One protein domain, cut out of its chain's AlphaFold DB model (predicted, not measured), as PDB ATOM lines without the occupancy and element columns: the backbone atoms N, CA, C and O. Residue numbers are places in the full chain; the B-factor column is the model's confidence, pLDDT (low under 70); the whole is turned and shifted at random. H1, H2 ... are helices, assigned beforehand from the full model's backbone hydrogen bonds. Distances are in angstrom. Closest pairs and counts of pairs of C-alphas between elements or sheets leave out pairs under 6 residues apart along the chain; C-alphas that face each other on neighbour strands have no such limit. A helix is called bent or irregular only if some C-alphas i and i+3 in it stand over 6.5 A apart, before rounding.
ATOM      1  N   SER A 144     105.575  90.354 139.149       94.88
ATOM      2  CA  SER A 144     104.912  89.124 138.681       94.88
ATOM      3  C   SER A 144     103.562  89.419 137.996       94.88
ATOM      4  O   SER A 144     102.761  90.201 138.526       94.88
ATOM      5  N   PRO A 145     103.235  88.746 136.870       91.25
ATOM      6  CA  PRO A 145     101.923  88.839 136.227       91.25
ATOM      7  C   PRO A 145     100.746  88.589 137.177       91.25
ATOM      8  O   PRO A 145      99.726  89.271 137.066       91.25
ATOM      9  N   LYS A 146     100.888  87.674 138.150       90.94
ATOM     10  CA  LYS A 146      99.820  87.378 139.116       90.94
ATOM     11  C   LYS A 146      99.533  88.551 140.044       90.94
ATOM     12  O   LYS A 146      98.388  88.750 140.418       90.94
ATOM     13  N   ILE A 147     100.541  89.344 140.399       89.75
ATOM     14  CA  ILE A 147     100.347  90.525 141.250       89.75
ATOM     15  C   ILE A 147      99.680  91.653 140.462       89.75
ATOM     16  O   ILE A 147      98.792  92.319 140.994       89.75
ATOM     17  N   LYS A 148     100.064  91.850 139.192       87.44
ATOM     18  CA  LYS A 148      99.533  92.934 138.344       87.44
ATOM     19  C   LYS A 148      98.013  92.895 138.203       87.44
ATOM     20  O   LYS A 148      97.395  93.950 138.107       87.44
ATOM     21  N   ILE A 149      97.426  91.697 138.187       84.62
ATOM     22  CA  ILE A 149      95.982  91.502 138.006       84.62
ATOM     23  C   ILE A 149      95.168  91.668 139.301       84.62
ATOM     24  O   ILE A 149      93.947  91.780 139.238       84.62
ATOM     25  N   VAL A 150      95.805  91.714 140.479       84.69
ATOM     26  CA  VAL A 150      95.101  91.872 141.765       84.69
ATOM     27  C   VAL A 150      94.950  93.358 142.094       84.69
ATOM     28  O   VAL A 150      95.656  93.910 142.939       84.69
ATOM     29  N   ASP A 151      94.007  94.022 141.429       79.62
ATOM     30  CA  ASP A 151      93.849  95.484 141.465       79.62
ATOM     31  C   ASP A 151      93.742  96.068 142.890       79.62
ATOM     32  O   ASP A 151      94.479  96.991 143.246       79.62
ATOM     33  N   ASN A 152      92.924  95.466 143.761       78.94
ATOM     34  CA  ASN A 152      92.790  95.902 145.159       78.94
ATOM     35  C   ASN A 152      94.117  95.853 145.935       78.94
ATOM     36  O   ASN A 152      94.400  96.744 146.739       78.94
ATOM     37  N   PHE A 153      94.948  94.837 145.693       84.44
ATOM     38  CA  PHE A 153      96.266  94.719 146.318       84.44
ATOM     39  C   PHE A 153      97.210  95.813 145.811       84.44
ATOM     40  O   PHE A 153      97.828  96.519 146.612       84.44
ATOM     41  N   VAL A 154      97.266  95.999 144.490       85.62
ATOM     42  CA  VAL A 154      98.110  97.007 143.834       85.62
ATOM     43  C   VAL A 154      97.764  98.410 144.331       85.62
ATOM     44  O   VAL A 154      98.653  99.167 144.730       85.62
ATOM     45  N   ARG A 155      96.471  98.749 144.370       82.44
ATOM     46  CA  ARG A 155      95.981 100.042 144.870       82.44
ATOM     47  C   ARG A 155      96.305 100.255 146.338       82.44
ATOM     48  O   ARG A 155      96.797 101.321 146.697       82.44
ATOM     49  N   LYS A 156      96.051  99.248 147.179       83.25
ATOM     50  CA  LYS A 156      96.274  99.327 148.627       83.25
ATOM     51  C   LYS A 156      97.745  99.551 148.972       83.25
ATOM     52  O   LYS A 156      98.043 100.293 149.905       83.25
ATOM     53  N   LEU A 157      98.659  98.898 148.257       84.31
ATOM     54  CA  LEU A 157     100.096  99.032 148.495       84.31
ATOM     55  C   LEU A 157     100.685 100.310 147.894       84.31
ATOM     56  O   LEU A 157     101.581 100.911 148.488       84.31
ATOM     57  N   GLY A 158     100.190 100.722 146.728       86.06
ATOM     58  CA  GLY A 158     100.729 101.851 145.983       86.06
ATOM     59  C   GLY A 158     102.120 101.583 145.391       86.06
ATOM     60  O   GLY A 158     102.796 100.595 145.688       86.06
ATOM     61  N   THR A 159     102.569 102.499 144.532       86.94
ATOM     62  CA  THR A 159     103.790 102.345 143.721       86.94
ATOM     63  C   THR A 159     105.047 102.095 144.553       86.94
ATOM     64  O   THR A 159     105.836 101.218 144.217       86.94
ATOM     65  N   GLN A 160     105.238 102.837 145.648       85.38
ATOM     66  CA  GLN A 160     106.454 102.732 146.462       85.38
ATOM     67  C   GLN A 160     106.604 101.340 147.078       85.38
ATOM     68  O   GLN A 160     107.700 100.786 147.089       85.38
ATOM     69  N   LYS A 161     105.505 100.755 147.563       85.38
ATOM     70  CA  LYS A 161     105.559  99.461 148.239       85.38
ATOM     71  C   LYS A 161     105.662  98.294 147.279       85.38
ATOM     72  O   LYS A 161     106.380  97.339 147.557       85.38
ATOM     73  N   LEU A 162     105.021  98.418 146.124       89.88
ATOM     74  CA  LEU A 162     105.219  97.485 145.024       89.88
ATOM     75  C   LEU A 162     106.678  97.477 144.556       89.88
ATOM     76  O   LEU A 162     107.200  96.402 144.299       89.88
ATOM     77  N   MET A 163     107.358  98.631 144.542       88.75
ATOM     78  CA  MET A 163     108.786  98.722 144.204       88.75
ATOM     79  C   MET A 163     109.697  97.988 145.194       88.75
ATOM     80  O   MET A 163     110.750  97.492 144.812       88.75
ATOM     81  N   GLU A 164     109.331  97.920 146.476       88.06
ATOM     82  CA  GLU A 164     110.084  97.117 147.447       88.06
ATOM     83  C   GLU A 164     109.920  95.620 147.168       88.06
ATOM     84  O   GLU A 164     110.902  94.884 147.173       88.06
ATOM     85  N   ILE A 165     108.691  95.187 146.870       90.44
ATOM     86  CA  ILE A 165     108.380  93.785 146.567       90.44
ATOM     87  C   ILE A 165     109.003  93.366 145.228       90.44
ATOM     88  O   ILE A 165     109.551  92.272 145.127       90.44
ATOM     89  N   SER A 166     108.996  94.234 144.213       92.56
ATOM     90  CA  SER A 166     109.489  93.914 142.867       92.56
ATOM     91  C   SER A 166     110.999  93.661 142.788       92.56
ATOM     92  O   SER A 166     111.495  93.295 141.727       92.56
ATOM     93  N   LYS A 167     111.749  93.860 143.881       91.31
ATOM     94  CA  LYS A 167     113.185  93.543 143.964       91.31
ATOM     95  C   LYS A 167     113.467  92.041 144.009       91.31
ATOM     96  O   LYS A 167     114.581  91.628 143.706       91.31
ATOM     97  N   TYR A 168     112.494  91.233 144.429       92.38
ATOM     98  CA  TYR A 168     112.656  89.784 144.553       92.38
ATOM     99  C   TYR A 168     112.245  89.061 143.267       92.38
ATOM    100  O   TYR A 168     111.591  89.638 142.404       92.38
ATOM    101  N   ASN A 169     112.587  87.777 143.141       94.00
ATOM    102  CA  ASN A 169     112.085  86.946 142.043       94.00
ATOM    103  C   ASN A 169     110.552  86.761 142.126       94.00
ATOM    104  O   ASN A 169     109.943  86.974 143.177       94.00
ATOM    105  N   PHE A 170     109.918  86.344 141.027       95.88
ATOM    106  CA  PHE A 170     108.455  86.235 140.957       95.88
ATOM    107  C   PHE A 170     107.851  85.278 141.990       95.88
ATOM    108  O   PHE A 170     106.805  85.589 142.551       95.88
ATOM    109  N   GLU A 171     108.511  84.161 142.298       93.62
ATOM    110  CA  GLU A 171     108.014  83.208 143.295       93.62
ATOM    111  C   GLU A 171     107.949  83.841 144.693       93.62
ATOM    112  O   GLU A 171     106.932  83.753 145.384       93.62
ATOM    113  N   THR A 172     109.009  84.537 145.101       93.06
ATOM    114  CA  THR A 172     109.062  85.258 146.376       93.06
ATOM    115  C   THR A 172     108.049  86.396 146.406       93.06
ATOM    116  O   THR A 172     107.343  86.553 147.401       93.06
ATOM    117  N   GLN A 173     107.925  87.163 145.319       94.31
ATOM    118  CA  GLN A 173     106.915  88.217 145.218       94.31
ATOM    119  C   GLN A 173     105.505  87.673 145.461       94.31
ATOM    120  O   GLN A 173     104.753  88.239 146.255       94.31
ATOM    121  N   GLU A 174     105.159  86.567 144.800       94.00
ATOM    122  CA  GLU A 174     103.847  85.930 144.910       94.00
ATOM    123  C   GLU A 174     103.583  85.421 146.330       94.00
ATOM    124  O   GLU A 174     102.529  85.726 146.889       94.00
ATOM    125  N   LYS A 175     104.560  84.749 146.958       92.62
ATOM    126  CA  LYS A 175     104.458  84.299 148.358       92.62
ATOM    127  C   LYS A 175     104.252  85.466 149.325       92.62
ATOM    128  O   LYS A 175     103.398  85.402 150.212       92.62
ATOM    129  N   LEU A 176     105.009  86.555 149.162       91.38
ATOM    130  CA  LEU A 176     104.852  87.755 149.988       91.38
ATOM    131  C   LEU A 176     103.465  88.380 149.783       91.38
ATOM    132  O   LEU A 176     102.785  88.687 150.764       91.38
ATOM    133  N   ALA A 177     103.019  88.533 148.534       91.38
ATOM    134  CA  ALA A 177     101.715  89.101 148.199       91.38
ATOM    135  C   ALA A 177     100.553  88.270 148.765       91.38
ATOM    136  O   ALA A 177      99.605  88.835 149.326       91.38
ATOM    137  N   GLU A 178     100.649  86.941 148.692       91.25
ATOM    138  CA  GLU A 178      99.686  86.017 149.287       91.25
ATOM    139  C   GLU A 178      99.592  86.233 150.801       91.25
ATOM    140  O   GLU A 178      98.502  86.463 151.330       91.25
ATOM    141  N   LYS A 179     100.729  86.261 151.505       91.44
ATOM    142  CA  LYS A 179     100.750  86.453 152.963       91.44
ATOM    143  C   LYS A 179     100.228  87.821 153.378       91.44
ATOM    144  O   LYS A 179      99.468  87.899 154.346       91.44
ATOM    145  N   ILE A 180     100.580  88.877 152.647       88.88
ATOM    146  CA  ILE A 180     100.082  90.242 152.870       88.88
ATOM    147  C   ILE A 180      98.555  90.291 152.733       88.88
ATOM    148  O   ILE A 180      97.881  90.883 153.585       88.88
ATOM    149  N   THR A 181      98.016  89.652 151.692       87.62
ATOM    150  CA  THR A 181      96.581  89.649 151.378       87.62
ATOM    151  C   THR A 181      95.798  88.790 152.367       87.62
ATOM    152  O   THR A 181      94.872  89.293 153.002       87.62
ATOM    153  N   ALA A 182      96.226  87.543 152.590       87.75
ATOM    154  CA  ALA A 182      95.587  86.599 153.507       87.75
ATOM    155  C   ALA A 182      95.514  87.130 154.946       87.75
ATOM    156  O   ALA A 182      94.577  86.840 155.688       87.75
ATOM    157  N   ASN A 183      96.489  87.950 155.349       84.38
ATOM    158  CA  ASN A 183      96.548  88.526 156.687       84.38
ATOM    159  C   ASN A 183      96.015  89.955 156.791       84.38
ATOM    160  O   ASN A 183      96.089  90.523 157.888       84.38
ATOM    161  N   ASN A 184      95.505  90.516 155.690       83.50
ATOM    162  CA  ASN A 184      95.034  91.892 155.563       83.50
ATOM    163  C   ASN A 184      96.018  92.920 156.160       83.50
ATOM    164  O   ASN A 184      95.635  93.806 156.927       83.50
ATOM    165  N   LEU A 185      97.309  92.794 155.839       83.12
ATOM    166  CA  LEU A 185      98.339  93.684 156.383       83.12
ATOM    167  C   LEU A 185      98.112  95.135 155.927       83.12
ATOM    168  O   LEU A 185      97.698  95.386 154.795       83.12
ATOM    169  N   THR A 186      98.352  96.099 156.818       81.12
ATOM    170  CA  THR A 186      98.327  97.534 156.496       81.12
ATOM    171  C   THR A 186      99.632  97.925 155.809       81.12
ATOM    172  O   THR A 186     100.616  97.193 155.897       81.12
ATOM    173  N   VAL A 187      99.688  99.088 155.159       77.50
ATOM    174  CA  VAL A 187     100.914  99.564 154.484       77.50
ATOM    175  C   VAL A 187     102.121  99.591 155.438       77.50
ATOM    176  O   VAL A 187     103.221  99.177 155.064       77.50
ATOM    177  N   ASP A 188     101.904  99.982 156.699       77.88
ATOM    178  CA  ASP A 188     102.927  99.945 157.751       77.88
ATOM    179  C   ASP A 188     103.352  98.513 158.116       77.88
ATOM    180  O   ASP A 188     104.547  98.215 158.202       77.88
ATOM    181  N   HIS A 189     102.390  97.592 158.260       83.06
ATOM    182  CA  HIS A 189     102.696  96.178 158.478       83.06
ATOM    183  C   HIS A 189     103.537  95.610 157.336       83.06
ATOM    184  O   HIS A 189     104.514  94.917 157.598       83.06
ATOM    185  N   VAL A 190     103.212  95.932 156.081       83.31
ATOM    186  CA  VAL A 190     103.977  95.452 154.922       83.31
ATOM    187  C   VAL A 190     105.410  95.971 154.967       83.31
ATOM    188  O   VAL A 190     106.329  95.221 154.666       83.31
ATOM    189  N   ARG A 191     105.640  97.215 155.406       80.94
ATOM    190  CA  ARG A 191     107.005  97.746 155.577       80.94
ATOM    191  C   ARG A 191     107.821  96.936 156.556       80.94
ATOM    192  O   ARG A 191     108.929  96.530 156.228       80.94
ATOM    193  N   ARG A 192     107.270  96.687 157.736       79.88
ATOM    194  CA  ARG A 192     107.963  95.895 158.752       79.88
ATOM    195  C   ARG A 192     108.131  94.444 158.316       79.88
ATOM    196  O   ARG A 192     109.180  93.864 158.551       79.88
ATOM    197  N   PHE A 193     107.126  93.887 157.650       85.94
ATOM    198  CA  PHE A 193     107.159  92.528 157.125       85.94
ATOM    199  C   PHE A 193     108.293  92.332 156.117       85.94
ATOM    200  O   PHE A 193     109.076  91.403 156.282       85.94
ATOM    201  N   VAL A 194     108.432  93.242 155.147       85.81
ATOM    202  CA  VAL A 194     109.523  93.206 154.161       85.81
ATOM    203  C   VAL A 194     110.885  93.332 154.849       85.81
ATOM    204  O   VAL A 194     111.752  92.513 154.588       85.81
ATOM    205  N   ILE A 195     111.056  94.252 155.805       82.94
ATOM    206  CA  ILE A 195     112.322  94.390 156.557       82.94
ATOM    207  C   ILE A 195     112.666  93.108 157.331       82.94
ATOM    208  O   ILE A 195     113.818  92.678 157.368       82.94
ATOM    209  N   LEU A 196     111.683  92.482 157.985       84.44
ATOM    210  CA  LEU A 196     111.909  91.230 158.709       84.44
ATOM    211  C   LEU A 196     112.263  90.075 157.768       84.44
ATOM    212  O   LEU A 196     113.068  89.229 158.148       84.44
ATOM    213  N   PHE A 197     111.675  90.057 156.573       88.19
ATOM    214  CA  PHE A 197     112.007  89.100 155.527       88.19
ATOM    215  C   PHE A 197     113.418  89.337 154.973       88.19
ATOM    216  O   PHE A 197     114.183  88.390 154.873       88.19
ATOM    217  N   GLU A 198     113.821  90.584 154.709       86.12
ATOM    218  CA  GLU A 198     115.186  90.914 154.259       86.12
ATOM    219  C   GLU A 198     116.255  90.483 155.269       86.12
ATOM    220  O   GLU A 198     117.306  89.978 154.884       86.12
ATOM    221  N   ASN A 199     115.972  90.639 156.565       85.38
ATOM    222  CA  ASN A 199     116.888  90.231 157.632       85.38
ATOM    223  C   ASN A 199     116.941  88.710 157.842       85.38
ATOM    224  O   ASN A 199     117.883  88.217 158.461       85.38
ATOM    225  N   ASN A 200     115.917  87.972 157.408       87.50
ATOM    226  CA  ASN A 200     115.877  86.517 157.511       87.50
ATOM    227  C   ASN A 200     115.008  85.906 156.392       87.50
ATOM    228  O   ASN A 200     113.845  85.567 156.644       87.50
ATOM    229  N   PRO A 201     115.555  85.766 155.168       83.38
ATOM    230  CA  PRO A 201     114.791  85.312 154.002       83.38
ATOM    231  C   PRO A 201     114.270  83.876 154.122       83.38
ATOM    232  O   PRO A 201     113.236  83.549 153.542       83.38
ATOM    233  N   ASP A 202     114.957  83.038 154.903       85.31
ATOM    234  CA  ASP A 202     114.599  81.633 155.127       85.31
ATOM    235  C   ASP A 202     113.595  81.445 156.277       85.31
ATOM    236  O   ASP A 202     113.161  80.326 156.566       85.31
ATOM    237  N   ALA A 203     113.221  82.525 156.974       83.75
ATOM    238  CA  ALA A 203     112.236  82.445 158.038       83.75
ATOM    239  C   ALA A 203     110.851  82.089 157.493       83.75
ATOM    240  O   ALA A 203     110.397  82.591 156.466       83.75
ATOM    241  N   ASP A 204     110.125  81.291 158.274       90.50
ATOM    242  CA  ASP A 204     108.715  81.030 158.024       90.50
ATOM    243  C   ASP A 204     107.913  82.347 157.968       90.50
ATOM    244  O   ASP A 204     107.846  83.109 158.943       90.50
ATOM    245  N   LEU A 205     107.288  82.606 156.815       88.44
ATOM    246  CA  LEU A 205     106.566  83.851 156.556       88.44
ATOM    247  C   LEU A 205     105.400  84.049 157.531       88.44
ATOM    248  O   LEU A 205     105.126  85.184 157.922       88.44
ATOM    249  N   ASP A 206     104.734  82.977 157.969       88.94
ATOM    250  CA  ASP A 206     103.646  83.079 158.949       88.94
ATOM    251  C   ASP A 206     104.166  83.551 160.312       88.94
ATOM    252  O   ASP A 206     103.558  84.407 160.963       88.94
ATOM    253  N   THR A 207     105.338  83.069 160.720       88.06
ATOM    254  CA  THR A 207     106.033  83.544 161.919       88.06
ATOM    255  C   THR A 207     106.411  85.022 161.807       88.06
ATOM    256  O   THR A 207     106.222  85.779 162.766       88.06
ATOM    257  N   LEU A 208     106.894  85.473 160.645       87.00
ATOM    258  CA  LEU A 208     107.191  86.891 160.410       87.00
ATOM    259  C   LEU A 208     105.928  87.758 160.485       87.00
ATOM    260  O   LEU A 208     105.929  88.786 161.164       87.00
ATOM    261  N   VAL A 209     104.826  87.324 159.868       87.12
ATOM    262  CA  VAL A 209     103.538  88.027 159.947       87.12
ATOM    263  C   VAL A 209     103.056  88.152 161.394       87.12
ATOM    264  O   VAL A 209     102.597  89.224 161.799       87.12
ATOM    265  N   ARG A 210     103.180  87.085 162.195       85.38
ATOM    266  CA  ARG A 210     102.822  87.118 163.622       85.38
ATOM    267  C   ARG A 210     103.655  88.148 164.374       85.38
ATOM    268  O   ARG A 210     103.069  88.978 165.056       85.38
ATOM    269  N   LYS A 211     104.976  88.194 164.162       82.81
ATOM    270  CA  LYS A 211     105.853  89.213 164.772       82.81
ATOM    271  C   LYS A 211     105.429  90.643 164.423       82.81
ATOM    272  O   LYS A 211     105.397  91.500 165.303       82.81
ATOM    273  N   VAL A 212     105.066  90.898 163.164       82.62
ATOM    274  CA  VAL A 212     104.589  92.222 162.723       82.62
ATOM    275  C   VAL A 212     103.281  92.605 163.413       82.62
ATOM    276  O   VAL A 212     103.132  93.747 163.845       82.62
ATOM    277  N   LYS A 213     102.344  91.657 163.531       74.00
ATOM    278  CA  LYS A 213     101.051  91.875 164.196       74.00
ATOM    279  C   LYS A 213     101.174  91.982 165.719       74.00
ATOM    280  O   LYS A 213     100.379  92.685 166.329       74.00
ATOM    281  N   GLU A 214     102.133  91.290 166.331       69.19
ATOM    282  CA  GLU A 214     102.343  91.246 167.784       69.19
ATOM    283  C   GLU A 214     103.066  92.486 168.326       69.19
ATOM    284  O   GLU A 214     102.881  92.828 169.495       69.19
ATOM    285  N   GLN A 215     103.846  93.197 167.503       53.88
ATOM    286  CA  GLN A 215     104.492  94.445 167.916       53.88
ATOM    287  C   GLN A 215     103.486  95.602 168.023       53.88
ATOM    288  O   GLN A 215     103.222  96.349 167.078       53.88
TER     289      GLN A 215
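This is residues 144 to 215 of the 382 residues of the protein "ParB/RepB/Spo0J family partition protein" of Candidatus Bathyarchaeota archaeon (UniProt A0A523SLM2). What shape do these atoms make? Four helices zigzag along the longest axis, H2 and H4 on one side and H3 and H5 on the other, with the short H1 packed at one end beside H3. The helices cross steeply rather than lining up, and tight turns join them into one body. What is it made of, and how large is it? The printed part has 72 residues, with five named helices in the order H1 H2 H3 H4 H5 and no named strand; its class is all helix. It is compact, with a radius of gyration of the C-alphas of 11.1 A and spans of 29 by 22 by 19 A.

What does the first helix meet? H1, residues 145 to 148, and H2, residues 151 to 165, only just touch, and only at the corner by their link, with 3 pairs of C-alphas within 8 A; the closest are those of Lys 148 and Val 154, 7.0 A apart. H1 also only just touches H3, residues 170 to 182, with 3 such pairs, through residues 174 to 177 of H3 alone; the closest C-alphas are those of Ile 147 and Glu 174, 6.8 A apart. What stands next to H2? H2 and H3 only just touch, with 3 pairs, the closest C-alphas being those of Ile 165 and Gln 173 at 5.9 A; they run opposite ways at a steep tilt of 50 degrees. H2 touches H4, residues 187 to 199, the same way at a steep tilt of 40 degrees, closest at the C-alphas of Leu 157 and Val 187, 6.1 A apart. Where does the last helix sit? H5, residues 205 to 214, touches H4, opposite ways at a steep tilt of 51 degrees, closest at the C-alphas of His 189 and Val 212, 6.1 A apart. It touches residues 176 to 179 of H3 alone, closest at the C-alphas of Lys 179 and Leu 205, 7.3 A apart, and is apart from H1 and H2. How well formed are the backbones? Each O i to N i+4 pair is within hydrogen-bond range in H3, H4 and H5, against 8 of 11 in H2; H1 is too short for such a pair.

Where do the helices begin and end? H1 begins at C-alpha 145, (101.923, 88.839, 136.227), and H5 ends at C-alpha 214, (102.343, 91.246, 167.784). How long are they? H2 measures 15.5 A from first to last C-alpha, H3 18.0 A, H4 18.8 A and H5 14.1 A. H2 is irregular: C-alphas 156 and 159 are 9.5 A apart.

How far does it reach? The two C-alphas farthest apart are those of Pro 145 and Gln 215, at 32.3 A. Are there cuts, long links or weak places? The printed part has no cut, and its four links between helices are tight. The mean pLDDT of the printed part is 86.1; residues 214 to 215, of which 214 belongs to H5, are under 70.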